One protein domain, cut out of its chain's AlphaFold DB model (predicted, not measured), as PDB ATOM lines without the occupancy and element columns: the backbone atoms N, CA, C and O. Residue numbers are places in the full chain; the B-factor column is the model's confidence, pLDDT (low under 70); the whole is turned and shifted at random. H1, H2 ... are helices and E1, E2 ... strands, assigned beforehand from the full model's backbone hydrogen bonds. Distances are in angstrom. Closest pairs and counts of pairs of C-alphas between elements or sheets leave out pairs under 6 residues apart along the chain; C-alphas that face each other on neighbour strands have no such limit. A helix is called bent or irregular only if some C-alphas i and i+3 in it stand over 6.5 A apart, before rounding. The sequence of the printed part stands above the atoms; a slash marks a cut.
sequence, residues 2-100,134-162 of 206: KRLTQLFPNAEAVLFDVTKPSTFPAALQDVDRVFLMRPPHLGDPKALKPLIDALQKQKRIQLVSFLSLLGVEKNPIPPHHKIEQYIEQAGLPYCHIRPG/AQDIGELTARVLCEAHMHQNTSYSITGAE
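AT A GLANCE: This is residues 2 to 100 and 134 to 162 of the 206 residues of the protein "NmrA domain-containing protein" of Erysipelotrichaceae bacterium CAG:64 (UniProt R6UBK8). A parallel sheet of four strands is covered on both faces: H4 packs over one face with H3 beside it, and H5 packs over the other. H2 packs on H3 away from the sheet, and H1 lies farthest out, with residues 6 to 11 sticking out. The printed part has 128 residues, with five named helices and four named strands in the order H1 H2 E1 H3 E2 H4 E3 H5 E4; the sheet runs E1 E2 E3 E4, and the class is mixed, helices and strands. It is compact, with a radius of gyration of the C-alphas of 14.7 A and spans of 38 by 31 by 30 A.

HOW THE PARTS SIT: Start at H1, residues 2 to 7, which is apart from H2, residues 21 to 27. H2 touches H3, residues 45 to 56, with residues 50 to 54 of H3 alone, closest at the C-alphas of Pro 21 and Pro 50, 6.6 A. Beside E1, residues 33 to 37, look for E2, residues 63 to 67: N 36 and O 65 are 2.8 A apart, within hydrogen-bond range. H3 only grazes the sheet. It touches H4, residues 79 to 89, at a shallow tilt of 26 degrees, the same way, closest at the C-alphas of Pro 45 and Pro 79, 5.0 A. H4 lies over E2 and E3, residues 94 to 99, at a height over the sheet of 9.9 A. Between E2 and E3, N 97 and O 66 are 2.8 A apart. E1, H3, E2 and E2, H4, E3 are strand-helix-strand units, two parallel neighbour strands with a helix between, each with a right-handed crossover. On the opposite face from H4, H5, residues 134 to 146, runs along the strands at a height of 8.7 A. Beside E3, E4, residues 154 to 158, has its N 156 2.8 A from O 96. Every O i to N i+4 pair is within hydrogen-bond range in H1, H4 and H5; H3 has 5 of 8, and H2 has 1 of 3, with 2 of 4 O i to N i+3 pairs.

IN THESE COORDINATES: Find C-alpha 2 at (179.118, 183.156, 86.033), where H1 begins. From first to last C-alpha, H3 measures 16.9 A, H4 15.5 A, E3 15.9 A and H5 18.1 A. H3 is irregular, with C-alphas 47 and 50 7.0 A apart; H2 is only just irregular, with C-alphas 22 and 25 7.0 A apart. E4 ends at C-alpha 158, (176.702, 151.056, 95.122).

THE WHOLE: The C-alphas farthest apart, of Ser 22 and Glu 162, are 44.6 A apart. Residues 101 to 133 are not printed, and C-alphas 100 and 134 are 10.3 A apart across the cut. The links H1 to H2 and E2 to H4 are long. The mean pLDDT of the printed part is 95.8, and no printed residue is under 70.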
ATOM      1  N   LYS A   2     179.363 183.140  87.502       84.50
ATOM      2  CA  LYS A   2     179.118 183.156  86.033       84.50
ATOM      3  C   LYS A   2     179.250 181.793  85.323       84.50
ATOM      4  O   LYS A   2     178.359 181.422  84.573       84.50
ATOM      5  N   ARG A   3     180.317 181.030  85.600       89.25
ATOM      6  CA  ARG A   3     180.533 179.690  85.016       89.25
ATOM      7  C   ARG A   3     179.440 178.680  85.391       89.25
ATOM      8  O   ARG A   3     179.028 177.906  84.540       89.25
ATOM      9  N   LEU A   4     178.973 178.682  86.642       88.44
ATOM     10  CA  LEU A   4     177.942 177.743  87.101       88.44
ATOM     11  C   LEU A   4     176.603 178.032  86.426       88.44
ATOM     12  O   LEU A   4     175.977 177.113  85.926       88.44
ATOM     13  N   THR A   5     176.223 179.306  86.327       88.94
ATOM     14  CA  THR A   5     174.989 179.721  85.645       88.94
ATOM     15  C   THR A   5     175.006 179.382  84.150       88.94
ATOM     16  O   THR A   5     173.966 179.102  83.576       88.94
ATOM     17  N   GLN A   6     176.180 179.376  83.510       91.31
ATOM     18  CA  GLN A   6     176.310 178.935  82.115       91.31
ATOM     19  C   GLN A   6     176.166 177.417  81.961       91.31
ATOM     20  O   GLN A   6     175.547 176.965  81.005       91.31
ATOM     21  N   LEU A   7     176.743 176.638  82.881       92.94
ATOM     22  CA  LEU A   7     176.675 175.172  82.842       92.94
ATOM     23  C   LEU A   7     175.298 174.640  83.265       92.94
ATOM     24  O   LEU A   7     174.841 173.635  82.733       92.94
ATOM     25  N   PHE A   8     174.639 175.324  84.199       92.75
ATOM     26  CA  PHE A   8     173.363 174.927  84.788       92.75
ATOM     27  C   PHE A   8     172.383 176.109  84.759       92.75
ATOM     28  O   PHE A   8     172.091 176.695  85.801       92.75
ATOM     29  N   PRO A   9     171.868 176.488  83.575       92.62
ATOM     30  CA  PRO A   9     171.025 177.679  83.422       92.62
ATOM     31  C   PRO A   9     169.698 177.598  84.186       92.62
ATOM     32  O   PRO A   9     169.110 178.629  84.498       92.62
ATOM     33  N   ASN A  10     169.249 176.386  84.517       94.06
ATOM     34  CA  ASN A  10     168.024 176.136  85.278       94.06
ATOM     35  C   ASN A  10     168.270 175.992  86.792       94.06
ATOM     36  O   ASN A  10     167.338 175.672  87.524       94.06
ATOM     37  N   ALA A  11     169.510 176.172  87.261       93.00
ATOM     38  CA  ALA A  11     169.863 176.085  88.672       93.00
ATOM     39  C   ALA A  11     170.219 177.466  89.230       93.00
ATOM     40  O   ALA A  11     170.973 178.233  88.624       93.00
ATOM     41  N   GLU A  12     169.717 177.763  90.424       93.12
ATOM     42  CA  GLU A  12     170.146 178.935  91.176       93.12
ATOM     43  C   GLU A  12     171.520 178.673  91.807       93.12
ATOM     44  O   GLU A  12     171.737 177.672  92.489       93.12
ATOM     45  N   ALA A  13     172.469 179.579  91.573       93.38
ATOM     46  CA  ALA A  13     173.778 179.527  92.208       93.38
ATOM     47  C   ALA A  13     173.801 180.476  93.411       93.38
ATOM     48  O   ALA A  13     173.588 181.676  93.257       93.38
ATOM     49  N   VAL A  14     174.143 179.950  94.584       94.12
ATOM     50  CA  VAL A  14     174.271 180.713  95.835       94.12
ATOM     51  C   VAL A  14     175.711 180.673  96.344       94.12
ATOM     52  O   VAL A  14     176.469 179.745  96.047       94.12
ATOM     53  N   LEU A  15     176.124 181.695  97.095       94.50
ATOM     54  CA  LEU A  15     177.421 181.673  97.770       94.50
ATOM     55  C   LEU A  15     177.354 180.697  98.945       94.50
ATOM     56  O   LEU A  15     176.558 180.883  99.861       94.50
ATOM     57  N   PHE A  16     178.240 179.709  98.947       94.69
ATOM     58  CA  PHE A  16     178.359 178.734 100.020       94.69
ATOM     59  C   PHE A  16     179.834 178.440 100.291       94.69
ATOM     60  O   PHE A  16     180.584 178.100  99.376       94.69
ATOM     61  N   ASP A  17     180.250 178.573 101.548       94.38
ATOM     62  CA  ASP A  17     181.576 178.184 102.020       94.38
ATOM     63  C   ASP A  17     181.408 177.435 103.338       94.38
ATOM     64  O   ASP A  17     181.058 178.019 104.364       94.38
ATOM     65  N   VAL A  18     181.667 176.129 103.309       93.44
ATOM     66  CA  VAL A  18     181.474 175.236 104.457       93.44
ATOM     67  C   VAL A  18     182.315 175.621 105.681       93.44
ATOM     68  O   VAL A  18     181.970 175.265 106.804       93.44
ATOM     69  N   THR A  19     183.392 176.389 105.485       92.75
ATOM     70  CA  THR A  19     184.257 176.892 106.561       92.75
ATOM     71  C   THR A  19     183.783 178.231 107.133       92.75
ATOM     72  O   THR A  19     184.300 178.679 108.157       92.75
ATOM     73  N   LYS A  20     182.782 178.875 106.513       96.25
ATOM     74  CA  LYS A  20     182.234 180.177 106.917       96.25
ATOM     75  C   LYS A  20     180.733 180.070 107.203       96.25
ATOM     76  O   LYS A  20     179.919 180.296 106.301       96.25
ATOM     77  N   PRO A  21     180.343 179.833 108.472       97.00
ATOM     78  CA  PRO A  21     178.938 179.723 108.863       97.00
ATOM     79  C   PRO A  21     178.070 180.940 108.533       97.00
ATOM     80  O   PRO A  21     176.858 180.808 108.390       97.00
ATOM     81  N   SER A  22     178.675 182.119 108.355       97.50
ATOM     82  CA  SER A  22     177.980 183.325 107.892       97.50
ATOM     83  C   SER A  22     177.358 183.182 106.497       97.50
ATOM     84  O   SER A  22     176.453 183.943 106.170       97.50
ATOM     85  N   THR A  23     177.798 182.214 105.686       97.69
ATOM     86  CA  THR A  23     177.226 181.944 104.354       97.69
ATOM     87  C   THR A  23     175.975 181.061 104.398       97.69
ATOM     88  O   THR A  23     175.188 181.064 103.455       97.69
ATOM     89  N   PHE A  24     175.746 180.328 105.494       97.75
ATOM     90  CA  PHE A  24     174.704 179.298 105.556       97.75
ATOM     91  C   PHE A  24     173.269 179.831 105.501       97.75
ATOM     92  O   PHE A  24     172.470 179.206 104.811       97.75
ATOM     93  N   PRO A  25     172.898 180.946 106.167       96.50
ATOM     94  CA  PRO A  25     171.505 181.392 106.174       96.50
ATOM     95  C   PRO A  25     170.943 181.646 104.773       96.50
ATOM     96  O   PRO A  25     169.840 181.203 104.477       96.50
ATOM     97  N   ALA A  26     171.721 182.301 103.905       96.06
ATOM     98  CA  ALA A  26     171.324 182.549 102.521       96.06
ATOM     99  C   ALA A  26     171.347 181.261 101.683       96.06
ATOM    100  O   ALA A  26     170.425 181.009 100.921       96.06
ATOM    101  N   ALA A  27     172.373 180.419 101.850       96.25
ATOM    102  CA  ALA A  27     172.509 179.186 101.074       96.25
ATOM    103  C   ALA A  27     171.463 178.109 101.418       96.25
ATOM    104  O   ALA A  27     171.177 177.253 100.588       96.25
ATOM    105  N   LEU A  28     170.918 178.130 102.638       96.69
ATOM    106  CA  LEU A  28     169.905 177.183 103.116       96.69
ATOM    107  C   LEU A  28     168.478 177.740 103.034       96.69
ATOM    108  O   LEU A  28     167.538 177.080 103.483       96.69
ATOM    109  N   GLN A  29     168.300 178.945 102.488       95.62
ATOM    110  CA  GLN A  29     166.978 179.526 102.310       95.62
ATOM    111  C   GLN A  29     166.142 178.637 101.381       95.62
ATOM    112  O   GLN A  29     166.572 178.268 100.297       95.62
ATOM    113  N   ASP A  30     164.950 178.265 101.845       95.44
ATOM    114  CA  ASP A  30     163.992 177.416 101.129       95.44
ATOM    115  C   ASP A  30     164.450 175.994 100.754       95.44
ATOM    116  O   ASP A  30     163.688 175.240 100.149       95.44
ATOM    117  N   VAL A  31     165.621 175.569 101.233       97.50
ATOM    118  CA  VAL A  31     166.153 174.217 101.032       97.50
ATOM    119  C   VAL A  31     165.416 173.211 101.914       97.50
ATOM    120  O   VAL A  31     165.387 173.350 103.137       97.50
ATOM    121  N   ASP A  32     164.849 172.169 101.304       98.25
ATOM    122  CA  ASP A  32     164.229 171.032 101.998       98.25
ATOM    123  C   ASP A  32     165.045 169.734 101.893       98.25
ATOM    124  O   ASP A  32     164.834 168.807 102.668       98.25
ATOM    125  N   ARG A  33     166.008 169.646 100.976       98.56
ATOM    126  CA  ARG A  33     166.825 168.452 100.740       98.56
ATOM    127  C   ARG A  33     168.240 168.850 100.371       98.56
ATOM    128  O   ARG A  33     168.448 169.833  99.666       98.56
ATOM    129  N   VAL A  34     169.215 168.074 100.831       98.38
ATOM    130  CA  VAL A  34     170.634 168.398 100.666       98.38
ATOM    131  C   VAL A  34     171.376 167.206 100.101       98.38
ATOM    132  O   VAL A  34     171.358 166.133 100.694       98.38
ATOM    133  N   PHE A  35     172.086 167.413  98.996       98.56
ATOM    134  CA  PHE A  35     173.204 166.555  98.627       98.56
ATOM    135  C   PHE A  35     174.476 167.093  99.281       98.56
ATOM    136  O   PHE A  35     174.899 168.216  99.001       98.56
ATOM    137  N   LEU A  36     175.084 166.306 100.164       97.81
ATOM    138  CA  LEU A  36     176.300 166.667 100.873       97.81
ATOM    139  C   LEU A  36     177.486 165.882 100.310       97.81
ATOM    140  O   LEU A  36     177.570 164.666 100.458       97.81
ATOM    141  N   MET A  37     178.443 166.605  99.734       95.12
ATOM    142  CA  MET A  37     179.745 166.075  99.332       95.12
ATOM    143  C   MET A  37     180.841 166.774 100.137       95.12
ATOM    144  O   MET A  37     180.919 168.003 100.159       95.12
ATOM    145  N   ARG A  38     181.703 166.000 100.807       92.12
ATOM    146  CA  ARG A  38     182.818 166.557 101.583       92.12
ATOM    147  C   ARG A  38     183.878 167.140 100.636       92.12
ATOM    148  O   ARG A  38     184.382 166.397  99.793       92.12
ATOM    149  N   PRO A  39     184.318 168.400 100.812       88.62
ATOM    150  CA  PRO A  39     185.461 168.917 100.067       88.62
ATOM    151  C   PRO A  39     186.734 168.083 100.333       88.62
ATOM    152  O   PRO A  39     187.065 167.852 101.502       88.62
ATOM    153  N   PRO A  40     187.471 167.632  99.297       80.19
ATOM    154  CA  PRO A  40     188.624 166.740  99.459       80.19
ATOM    155  C   PRO A  40     189.721 167.266 100.399       80.19
ATOM    156  O   PRO A  40     190.270 166.500 101.195       80.19
ATOM    157  N   HIS A  41     189.980 168.574 100.374       82.38
ATOM    158  CA  HIS A  41     191.003 169.231 101.193       82.38
ATOM    159  C   HIS A  41     190.652 169.305 102.693       82.38
ATOM    160  O   HIS A  41     191.539 169.483 103.526       82.38
ATOM    161  N   LEU A  42     189.382 169.130 103.083       85.38
ATOM    162  CA  LEU A  42     188.950 169.239 104.482       85.38
ATOM    163  C   LEU A  42     189.123 167.931 105.251       85.38
ATOM    164  O   LEU A  42     188.147 167.255 105.574       85.38
ATOM    165  N   GLY A  43     190.375 167.574 105.548       84.69
ATOM    166  CA  GLY A  43     190.772 166.342 106.246       84.69
ATOM    167  C   GLY A  43     190.073 166.078 107.587       84.69
ATOM    168  O   GLY A  43     189.770 164.926 107.888       84.69
ATOM    169  N   ASP A  44     189.789 167.118 108.378       92.25
ATOM    170  CA  ASP A  44     189.107 166.974 109.670       92.25
ATOM    171  C   ASP A  44     187.578 166.899 109.480       92.25
ATOM    172  O   ASP A  44     186.969 167.888 109.060       92.25
ATOM    173  N   PRO A  45     186.914 165.779 109.831       93.44
ATOM    174  CA  PRO A  45     185.457 165.670 109.738       93.44
ATOM    175  C   PRO A  45     184.710 166.715 110.580       93.44
ATOM    176  O   PRO A  45     183.562 167.036 110.272       93.44
ATOM    177  N   LYS A  46     185.338 167.293 111.617       95.19
ATOM    178  CA  LYS A  46     184.731 168.366 112.421       95.19
ATOM    179  C   LYS A  46     184.434 169.622 111.607       95.19
ATOM    180  O   LYS A  46     183.549 170.376 112.003       95.19
ATOM    181  N   ALA A  47     185.106 169.828 110.473       94.25
ATOM    182  CA  ALA A  47     184.847 170.961 109.589       94.25
ATOM    183  C   ALA A  47     183.398 170.991 109.067       94.25
ATOM    184  O   ALA A  47     182.900 172.063 108.744       94.25
ATOM    185  N   LEU A  48     182.698 169.846 109.027       96.62
ATOM    186  CA  LEU A  48     181.291 169.791 108.611       96.62
ATOM    187  C   LEU A  48     180.289 169.988 109.753       96.62
ATOM    188  O   LEU A  48     179.113 170.217 109.476       96.62
ATOM    189  N   LYS A  49     180.715 169.941 111.024       96.56
ATOM    190  CA  LYS A  49     179.798 170.106 112.166       96.56
ATOM    191  C   LYS A  49     178.986 171.403 112.101       96.56
ATOM    192  O   LYS A  49     177.774 171.307 112.244       96.56
ATOM    193  N   PRO A  50     179.570 172.581 111.801       97.69
ATOM    194  CA  PRO A  50     178.786 173.811 111.719       97.69
ATOM    195  C   PRO A  50     177.661 173.752 110.679       97.69
ATOM    196  O   PRO A  50     176.594 174.318 110.906       97.69
ATOM    197  N   LEU A  51     177.884 173.073 109.547       98.12
ATOM    198  CA  LEU A  51     176.856 172.876 108.527       98.12
ATOM    199  C   LEU A  51     175.763 171.929 109.029       98.12
ATOM    200  O   LEU A  51     174.585 172.234 108.883       98.12
ATOM    201  N   ILE A  52     176.145 170.807 109.642       98.19
ATOM    202  CA  ILE A  52     175.205 169.828 110.204       98.19
ATOM    203  C   ILE A  52     174.337 170.480 111.291       98.19
ATOM    204  O   ILE A  52     173.115 170.359 111.248       98.19
ATOM    205  N   ASP A  53     174.938 171.260 112.193       98.00
ATOM    206  CA  ASP A  53     174.225 172.010 113.233       98.00
ATOM    207  C   ASP A  53     173.280 173.065 112.626       98.00
ATOM    208  O   ASP A  53     172.209 173.345 113.167       98.00
ATOM    209  N   ALA A  54     173.664 173.683 111.502       98.19
ATOM    210  CA  ALA A  54     172.811 174.628 110.786       98.19
ATOM    211  C   ALA A  54     171.620 173.932 110.117       98.19
ATOM    212  O   ALA A  54     170.508 174.448 110.205       98.19
ATOM    213  N   LEU A  55     171.830 172.760 109.512       98.25
ATOM    214  CA  LEU A  55     170.770 171.930 108.936       98.25
ATOM    215  C   LEU A  55     169.807 171.421 110.008       98.25
ATOM    216  O   LEU A  55     168.600 171.475 109.806       98.25
ATOM    217  N   GLN A  56     170.311 171.006 111.172       97.31
ATOM    218  CA  GLN A  56     169.483 170.543 112.292       97.31
ATOM    219  C   GLN A  56     168.480 171.611 112.757       97.31
ATOM    220  O   GLN A  56     167.360 171.300 113.159       97.31
ATOM    221  N   LYS A  57     168.861 172.890 112.684       96.69
ATOM    222  CA  LYS A  57     167.983 174.016 113.042       96.69
ATOM    223  C   LYS A  57     166.883 174.271 112.004       96.69
ATOM    224  O   LYS A  57     165.925 174.982 112.308       96.69
ATOM    225  N   GLN A  58     166.994 173.709 110.799       95.56
ATOM    226  CA  GLN A  58     166.001 173.852 109.739       95.56
ATOM    227  C   GLN A  58     164.888 172.813 109.896       95.56
ATOM    228  O   GLN A  58     165.060 171.633 109.604       95.56
ATOM    229  N   LYS A  59     163.688 173.262 110.272       91.38
ATOM    230  CA  LYS A  59     162.519 172.377 110.454       91.38
ATOM    231  C   LYS A  59     162.016 171.705 109.169       91.38
ATOM    232  O   LYS A  59     161.184 170.811 109.249       91.38
ATOM    233  N   ARG A  60     162.457 172.175 107.998       96.44
ATOM    234  CA  ARG A  60     161.955 171.741 106.684       96.44
ATOM    235  C   ARG A  60     162.826 170.688 105.997       96.44
ATOM    236  O   ARG A  60     162.462 170.257 104.909       96.44
ATOM    237  N   ILE A  61     163.965 170.314 106.584       98.19
ATOM    238  CA  ILE A  61     164.864 169.329 105.975       98.19
ATOM    239  C   ILE A  61     164.202 167.951 106.005       98.19
ATOM    240  O   ILE A  61     163.946 167.389 107.065       98.19
ATOM    241  N   GLN A  62     163.932 167.423 104.819       98.44
ATOM    242  CA  GLN A  62     163.326 166.124 104.564       98.44
ATOM    243  C   GLN A  62     164.367 165.030 104.332       98.44
ATOM    244  O   GLN A  62     164.059 163.860 104.563       98.44
ATOM    245  N   LEU A  63     165.563 165.388 103.838       98.81
ATOM    246  CA  LEU A  63     166.665 164.448 103.622       98.81
ATOM    247  C   LEU A  63     168.024 165.146 103.466       98.81
ATOM    248  O   LEU A  63     168.159 166.108 102.708       98.81
ATOM    249  N   VAL A  64     169.052 164.587 104.099       98.75
ATOM    250  CA  VAL A  64     170.466 164.815 103.785       98.75
ATOM    251  C   VAL A  64     171.019 163.557 103.113       98.75
ATOM    252  O   VAL A  64     171.271 162.548 103.770       98.75
ATOM    253  N   SER A  65     171.194 163.602 101.793       98.75
ATOM    254  CA  SER A  65     171.900 162.562 101.048       98.75
ATOM    255  C   SER A  65     173.401 162.830 101.114       98.75
ATOM    256  O   SER A  65     173.873 163.827 100.570       98.75
ATOM    257  N   PHE A  66     174.155 161.981 101.807       98.69
ATOM    258  CA  PHE A  66     175.595 162.161 101.992       98.69
ATOM    259  C   PHE A  66     176.387 161.220 101.086       98.69
ATOM    260  O   PHE A  66     176.221 160.004 101.160       98.69
ATOM    261  N   LEU A  67     177.274 161.779 100.256       98.44
ATOM    262  CA  LEU A  67     178.243 161.002  99.488       98.44
ATOM    263  C   LEU A  67     179.360 160.518 100.421       98.44
ATOM    264  O   LEU A  67     180.278 161.261 100.774       98.44
ATOM    265  N   SER A  68     179.241 159.265 100.830       97.62
ATOM    266  CA  SER A  68     180.124 158.558 101.746       97.62
ATOM    267  C   SER A  68     181.058 157.604 100.982       97.62
ATOM    268  O   SER A  68     181.413 157.867  99.836       97.62
ATOM    269  N   LEU A  69     181.508 156.512 101.608       95.44
ATOM    270  CA  LEU A  69     182.433 155.539 101.015       95.44
ATOM    271  C   LEU A  69     181.970 154.098 101.246       95.44
ATOM    272  O   LEU A  69     181.497 153.752 102.329       95.44
ATOM    273  N   LEU A  70     182.169 153.232 100.252       95.81
ATOM    274  CA  LEU A  70     181.949 151.794 100.401       95.81
ATOM    275  C   LEU A  70     182.775 151.213 101.567       95.81
ATOM    276  O   LEU A  70     183.983 151.438 101.664       95.81
ATOM    277  N   GLY A  71     182.120 150.457 102.454       93.75
ATOM    278  CA  GLY A  71     182.752 149.788 103.599       93.75
ATOM    279  C   GLY A  71     183.111 150.706 104.774       93.75
ATOM    280  O   GLY A  71     183.741 150.257 105.738       93.75
ATOM    281  N   VAL A  72     182.738 151.989 104.718       94.81
ATOM    282  CA  VAL A  72     183.029 152.976 105.769       94.81
ATOM    283  C   VAL A  72     182.407 152.612 107.116       94.81
ATOM    284  O   VAL A  72     182.967 152.930 108.162       94.81
ATOM    285  N   GLU A  73     181.297 151.878 107.121       91.81
ATOM    286  CA  GLU A  73     180.608 151.450 108.337       91.81
ATOM    287  C   GLU A  73     181.468 150.518 109.206       91.81
ATOM    288  O   GLU A  73     181.257 150.421 110.413       91.81
ATOM    289  N   LYS A  74     182.491 149.886 108.612       93.50
ATOM    290  CA  LYS A  74     183.467 149.020 109.294       93.50
ATOM    291  C   LYS A  74     184.856 149.650 109.409       93.50
ATOM    292  O   LYS A  74     185.764 149.023 109.953       93.50
ATOM    293  N   ASN A  75     185.047 150.864 108.893       92.25
ATOM    294  CA  ASN A  75     186.344 151.523 108.827       92.25
ATOM    295  C   ASN A  75     186.265 152.950 109.399       92.25
ATOM    296  O   ASN A  75     185.869 153.869 108.686       92.25
ATOM    297  N   PRO A  76     186.692 153.172 110.656       91.81
ATOM    298  CA  PRO A  76     186.617 154.484 111.296       91.81
ATOM    299  C   PRO A  76     187.740 155.449 110.877       91.81
ATOM    300  O   PRO A  76     187.790 156.576 111.378       91.81
ATOM    301  N   ILE A  77     188.670 155.018 110.014       91.94
ATOM    302  CA  ILE A  77     189.836 155.817 109.608       91.94
ATOM    303  C   ILE A  77     189.436 156.976 108.678       91.94
ATOM    304  O   ILE A  77     189.851 158.107 108.948       91.94
ATOM    305  N   PRO A  78     188.652 156.769 107.596       92.19
ATOM    306  CA  PRO A  78     188.241 157.860 106.730       92.19
ATOM    307  C   PRO A  78     187.318 158.843 107.468       92.19
ATOM    308  O   PRO A  78     186.439 158.415 108.219       92.19
ATOM    309  N   PRO A  79     187.421 160.156 107.188       94.12
ATOM    310  CA  PRO A  79     186.552 161.174 107.787       94.12
ATOM    311  C   PRO A  79     185.054 160.889 107.624       94.12
ATOM    312  O   PRO A  79     184.268 161.218 108.511       94.12
ATOM    313  N   HIS A  80     184.675 160.238 106.520       96.38
ATOM    314  CA  HIS A  80     183.300 159.877 106.174       96.38
ATOM    315  C   HIS A  80     182.587 159.111 107.294       96.38
ATOM    316  O   HIS A  80     181.449 159.446 107.590       96.38
ATOM    317  N   HIS A  81     183.268 158.197 108.001       96.81
ATOM    318  CA  HIS A  81     182.665 157.451 109.114       96.81
ATOM    319  C   HIS A  81     182.132 158.391 110.202       96.81
ATOM    320  O   HIS A  81     181.003 158.266 110.664       96.81
ATOM    321  N   LYS A  82     182.939 159.383 110.592       97.50
ATOM    322  CA  LYS A  82     182.544 160.362 111.612       97.50
ATOM    323  C   LYS A  82     181.496 161.342 111.093       97.50
ATOM    324  O   LYS A  82     180.691 161.823 111.880       97.50
ATOM    325  N   ILE A  83     181.507 161.651 109.796       97.94
ATOM    326  CA  ILE A  83     180.501 162.525 109.183       97.94
ATOM    327  C   ILE A  83     179.133 161.830 109.159       97.94
ATOM    328  O   ILE A  83     178.162 162.467 109.555       97.94
ATOM    329  N   GLU A  84     179.063 160.540 108.796       98.44
ATOM    330  CA  GLU A  84     177.825 159.743 108.900       98.44
ATOM    331  C   GLU A  84     177.260 159.816 110.324       98.44
ATOM    332  O   GLU A  84     176.112 160.212 110.524       98.44
ATOM    333  N   GLN A  85     178.117 159.583 111.324       98.19
ATOM    334  CA  GLN A  85     177.743 159.674 112.736       98.19
ATOM    335  C   GLN A  85     177.256 161.067 113.148       98.19
ATOM    336  O   GLN A  85     176.321 161.173 113.934       98.19
ATOM    337  N   TYR A  86     177.872 162.150 112.660       98.38
ATOM    338  CA  TYR A  86     177.426 163.508 112.991       98.38
ATOM    339  C   TYR A  86     176.034 163.806 112.430       98.38
ATOM    340  O   TYR A  86     175.234 164.428 113.125       98.38
ATOM    341  N   ILE A  87     175.739 163.353 111.211       98.56
ATOM    342  CA  ILE A  87     174.420 163.514 110.585       98.56
ATOM    343  C   ILE A  87     173.365 162.722 111.370       98.56
ATOM    344  O   ILE A  87     172.326 163.272 111.733       98.56
ATOM    345  N   GLU A  88     173.663 161.463 111.695       98.44
ATOM    346  CA  GLU A  88     172.786 160.579 112.472       98.44
ATOM    347  C   GLU A  88     172.504 161.127 113.877       98.44
ATOM    348  O   GLU A  88     171.353 161.224 114.298       98.44
ATOM    349  N   GLN A  89     173.548 161.541 114.601       98.19
ATOM    350  CA  GLN A  89     173.437 162.086 115.960       98.19
ATOM    351  C   GLN A  89     172.696 163.425 116.003       98.19
ATOM    352  O   GLN A  89     172.098 163.755 117.026       98.19
ATOM    353  N   ALA A  90     172.714 164.194 114.912       98.00
ATOM    354  CA  ALA A  90     171.922 165.414 114.790       98.00
ATOM    355  C   ALA A  90     170.413 165.131 114.643       98.00
ATOM    356  O   ALA A  90     169.612 166.061 114.752       98.00
ATOM    357  N   GLY A  91     170.014 163.873 114.418       97.88
ATOM    358  CA  GLY A  91     168.621 163.487 114.191       97.88
ATOM    359  C   GLY A  91     168.076 163.966 112.845       97.88
ATOM    360  O   GLY A  91     166.864 164.092 112.683       97.88
ATOM    361  N   LEU A  92     168.960 164.274 111.890       98.44
ATOM    362  CA  LEU A  92     168.575 164.653 110.534       98.44
ATOM    363  C   LEU A  92     168.083 163.414 109.773       98.44
ATOM    364  O   LEU A  92     168.762 162.389 109.820       98.44
ATOM    365  N   PRO A  93     166.976 163.487 109.013       98.44
ATOM    366  CA  PRO A  93     166.649 162.436 108.059       98.44
ATOM    367  C   PRO A  93     167.780 162.319 107.034       98.44
ATOM    368  O   PRO A  93     168.156 163.318 106.418       98.44
ATOM    369  N   TYR A  94     168.332 161.123 106.841       98.81
ATOM    370  CA  TYR A  94     169.518 160.939 106.000       98.81
ATOM    371  C   TYR A  94     169.403 159.764 105.034       98.81
ATOM    372  O   TYR A  94     168.623 158.841 105.246       98.81
ATOM    373  N   CYS A  95     170.231 159.790 103.993       98.81
ATOM    374  CA  CYS A  95     170.540 158.625 103.174       98.81
ATOM    375  C   CYS A  95     172.031 158.651 102.812       98.81
ATOM    376  O   CYS A  95     172.479 159.546 102.092       98.81
ATOM    377  N   HIS A  96     172.815 157.692 103.306       98.75
ATOM    378  CA  HIS A  96     174.243 157.623 102.972       98.75
ATOM    379  C   HIS A  96     174.444 156.857 101.665       98.75
ATOM    380  O   HIS A  96     174.101 155.681 101.564       98.75
ATOM    381  N   ILE A  97     175.032 157.505 100.666       98.69
ATOM    382  CA  ILE A  97     175.396 156.887  99.390       98.69
ATOM    383  C   ILE A  97     176.862 156.479  99.479       98.69
ATOM    384  O   ILE A  97     177.735 157.331  99.605       98.69
ATOM    385  N   ARG A  98     177.146 155.178  99.447       98.25
ATOM    386  CA  ARG A  98     178.469 154.574  99.657       98.25
ATOM    387  C   ARG A  98     178.983 153.956  98.349       98.25
ATOM    388  O   ARG A  98     178.911 152.737  98.176       98.25
ATOM    389  N   PRO A  99     179.467 154.774  97.402       97.31
ATOM    390  CA  PRO A  99     179.996 154.280  96.142       97.31
ATOM    391  C   PRO A  99     181.328 153.546  96.306       97.31
ATOM    392  O   PRO A  99     182.123 153.842  97.207       97.31
ATOM    393  N   GLY A 100     181.565 152.603  95.394       93.88
ATOM    394  CA  GLY A 100     182.870 152.002  95.132       93.88
ATOM    395  C   GLY A 100     183.848 152.973  94.454       93.88
ATOM    396  O   GLY A 100     183.784 154.189  94.632       93.88
ATOM    397  N   ALA A 134     180.408 158.271  87.979       96.25
ATOM    398  CA  ALA A 134     179.846 159.423  88.681       96.25
ATOM    399  C   ALA A 134     178.463 159.845  88.152       96.25
ATOM    400  O   ALA A 134     177.673 160.401  88.918       96.25
ATOM    401  N   GLN A 135     178.151 159.578  86.880       96.81
ATOM    402  CA  GLN A 135     176.823 159.809  86.320       96.81
ATOM    403  C   GLN A 135     175.768 158.898  86.963       96.81
ATOM    404  O   GLN A 135     174.717 159.400  87.360       96.81
ATOM    405  N   ASP A 136     176.069 157.612  87.159       97.75
ATOM    406  CA  ASP A 136     175.160 156.662  87.815       97.75
ATOM    407  C   ASP A 136     174.942 157.024  89.288       97.75
ATOM    408  O   ASP A 136     173.822 156.968  89.800       97.75
ATOM    409  N   ILE A 137     176.008 157.463  89.973       98.06
ATOM    410  CA  ILE A 137     175.908 158.003  91.337       98.06
ATOM    411  C   ILE A 137     174.966 159.212  91.340       98.06
ATOM    412  O   ILE A 137     174.066 159.285  92.174       98.06
ATOM    413  N   GLY A 138     175.158 160.148  90.405       97.94
ATOM    414  CA  GLY A 138     174.331 161.343  90.274       97.94
ATOM    415  C   GLY A 138     172.859 161.022  90.022       97.94
ATOM    416  O   GLY A 138     171.994 161.607  90.673       97.94
ATOM    417  N   GLU A 139     172.566 160.071  89.134       98.12
ATOM    418  CA  GLU A 139     171.198 159.637  88.849       98.12
ATOM    419  C   GLU A 139     170.539 158.996  90.077       98.12
ATOM    420  O   GLU A 139     169.422 159.371  90.447       98.12
ATOM    421  N   LEU A 140     171.235 158.080  90.755       98.25
ATOM    422  CA  LEU A 140     170.728 157.448  91.971       98.25
ATOM    423  C   LEU A 140     170.485 158.479  93.076       98.25
ATOM    424  O   LEU A 140     169.423 158.481  93.697       98.25
ATOM    425  N   THR A 141     171.436 159.386  93.306       98.50
ATOM    426  CA  THR A 141     171.299 160.466  94.289       98.50
ATOM    427  C   THR A 141     170.126 161.384  93.951       98.50
ATOM    428  O   THR A 141     169.371 161.756  94.850       98.50
ATOM    429  N   ALA A 142     169.928 161.733  92.676       98.31
ATOM    430  CA  ALA A 142     168.798 162.553  92.251       98.31
ATOM    431  C   ALA A 142     167.461 161.867  92.564       98.31
ATOM    432  O   ALA A 142     166.587 162.495  93.160       98.31
ATOM    433  N   ARG A 143     167.324 160.568  92.256       98.44
ATOM    434  CA  ARG A 143     166.132 159.778  92.612       98.44
ATOM    435  C   ARG A 143     165.907 159.740  94.124       98.44
ATOM    436  O   ARG A 143     164.809 160.050  94.573       98.44
ATOM    437  N   VAL A 144     166.960 159.483  94.904       98.62
ATOM    438  CA  VAL A 144     166.904 159.481  96.378       98.62
ATOM    439  C   VAL A 144     166.401 160.818  96.934       98.62
ATOM    440  O   VAL A 144     165.593 160.839  97.859       98.62
ATOM    441  N   LEU A 145     166.844 161.943  96.368       98.62
ATOM    442  CA  LEU A 145     166.374 163.271  96.772       98.62
ATOM    443  C   LEU A 145     164.932 163.533  96.305       98.62
ATOM    444  O   LEU A 145     164.139 164.113  97.046       98.62
ATOM    445  N   CYS A 146     164.551 163.111  95.100       98.38
ATOM    446  CA  CYS A 146     163.179 163.242  94.601       98.38
ATOM    447  C   CYS A 146     162.175 162.437  95.442       98.38
ATOM    448  O   CYS A 146     161.085 162.931  95.728       98.38
ATOM    449  N   GLU A 147     162.566 161.249  95.896       98.19
ATOM    450  CA  GLU A 147     161.739 160.298  96.646       98.19
ATOM    451  C   GLU A 147     162.100 160.279  98.142       98.19
ATOM    452  O   GLU A 147     162.005 159.255  98.810       98.19
ATOM    453  N   ALA A 148     162.502 161.430  98.693       98.00
ATOM    454  CA  ALA A 148     163.123 161.557 100.017       98.00
ATOM    455  C   ALA A 148     162.476 160.734 101.149       98.00
ATOM    456  O   ALA A 148     163.182 160.118 101.946       98.00
ATOM    457  N   HIS A 149     161.144 160.696 101.211       97.31
ATOM    458  CA  HIS A 149     160.382 159.964 102.228       97.31
ATOM    459  C   HIS A 149     160.609 158.440 102.210       97.31
ATOM    460  O   HIS A 149     160.496 157.805 103.254       97.31
ATOM    461  N   MET A 150     160.965 157.859 101.059       98.19
ATOM    462  CA  MET A 150     161.225 156.423 100.895       98.19
ATOM    463  C   MET A 150     162.628 156.011 101.357       98.19
ATOM    464  O   MET A 150     162.891 154.824 101.543       98.19
ATOM    465  N   HIS A 151     163.531 156.978 101.542       98.44
ATOM    466  CA  HIS A 151     164.962 156.727 101.734       98.44
ATOM    467  C   HIS A 151     165.508 157.232 103.075       98.44
ATOM    468  O   HIS A 151     166.718 157.192 103.298       98.44
ATOM    469  N   GLN A 152     164.652 157.700 103.985       98.44
ATOM    470  CA  GLN A 152     165.097 158.219 105.280       98.44
ATOM    471  C   GLN A 152     165.719 157.129 106.158       98.44
ATOM    472  O   GLN A 152     165.170 156.040 106.308       98.44
ATOM    473  N   ASN A 153     166.829 157.475 106.806       98.38
ATOM    474  CA  ASN A 153     167.603 156.613 107.699       98.38
ATOM    475  C   ASN A 153     168.098 155.330 107.013       98.38
ATOM    476  O   ASN A 153     168.121 154.256 107.614       98.38
ATOM    477  N   THR A 154     168.471 155.442 105.735       98.50
ATOM    478  CA  THR A 154     168.989 154.324 104.936       98.50
ATOM    479  C   THR A 154     170.434 154.553 104.500       98.50
ATOM    480  O   THR A 154     171.023 155.624 104.675       98.50
ATOM    481  N   SER A 155     171.046 153.519 103.930       98.38
ATOM    482  CA  SER A 155     172.345 153.622 103.272       98.38
ATOM    483  C   SER A 155     172.400 152.682 102.073       98.38
ATOM    484  O   SER A 155     171.951 151.540 102.170       98.38
ATOM    485  N   TYR A 156     172.987 153.139 100.969       98.38
ATOM    486  CA  TYR A 156     173.154 152.361  99.743       98.38
ATOM    487  C   TYR A 156     174.631 152.177  99.422       98.38
ATOM    488  O   TYR A 156     175.327 153.139  99.113       98.38
ATOM    489  N   SER A 157     175.098 150.932  99.456       97.62
ATOM    490  CA  SER A 157     176.403 150.552  98.911       97.62
ATOM    491  C   SER A 157     176.256 150.280  97.420       97.62
ATOM    492  O   SER A 157     175.525 149.363  97.049       97.62
ATOM    493  N   ILE A 158     176.912 151.080  96.577       97.31
ATOM    494  CA  ILE A 158     176.702 151.056  95.122       97.31
ATOM    495  C   ILE A 158     178.012 150.839  94.367       97.31
ATOM    496  O   ILE A 158     179.056 151.389  94.718       97.31
ATOM    497  N   THR A 159     177.955 150.024  93.320       97.12
ATOM    498  CA  THR A 159     179.082 149.680  92.446       97.12
ATOM    499  C   THR A 159     178.604 149.614  91.001       97.12
ATOM    500  O   THR A 159     177.400 149.546  90.758       97.12
ATOM    501  N   GLY A 160     179.530 149.589  90.040       95.56
ATOM    502  CA  GLY A 160     179.186 149.146  88.690       95.56
ATOM    503  C   GLY A 160     178.901 147.646  88.642       95.56
ATOM    504  O   GLY A 160     179.098 146.923  89.625       95.56
ATOM    505  N   ALA A 161     178.427 147.195  87.483       94.12
ATOM    506  CA  ALA A 161     177.970 145.824  87.273       94.12
ATOM    507  C   ALA A 161     179.111 144.799  87.162       94.12
ATOM    508  O   ALA A 161     178.920 143.628  87.483       94.12
ATOM    509  N   GLU A 162     180.287 145.231  86.714       94.62
ATOM    510  CA  GLU A 162     181.425 144.353  86.438       94.62
ATOM    511  C   GLU A 162     182.491 144.486  87.520       94.62
ATOM    512  O   GLU A 162     182.621 145.534  88.146       94.62
TER     513      GLU A 162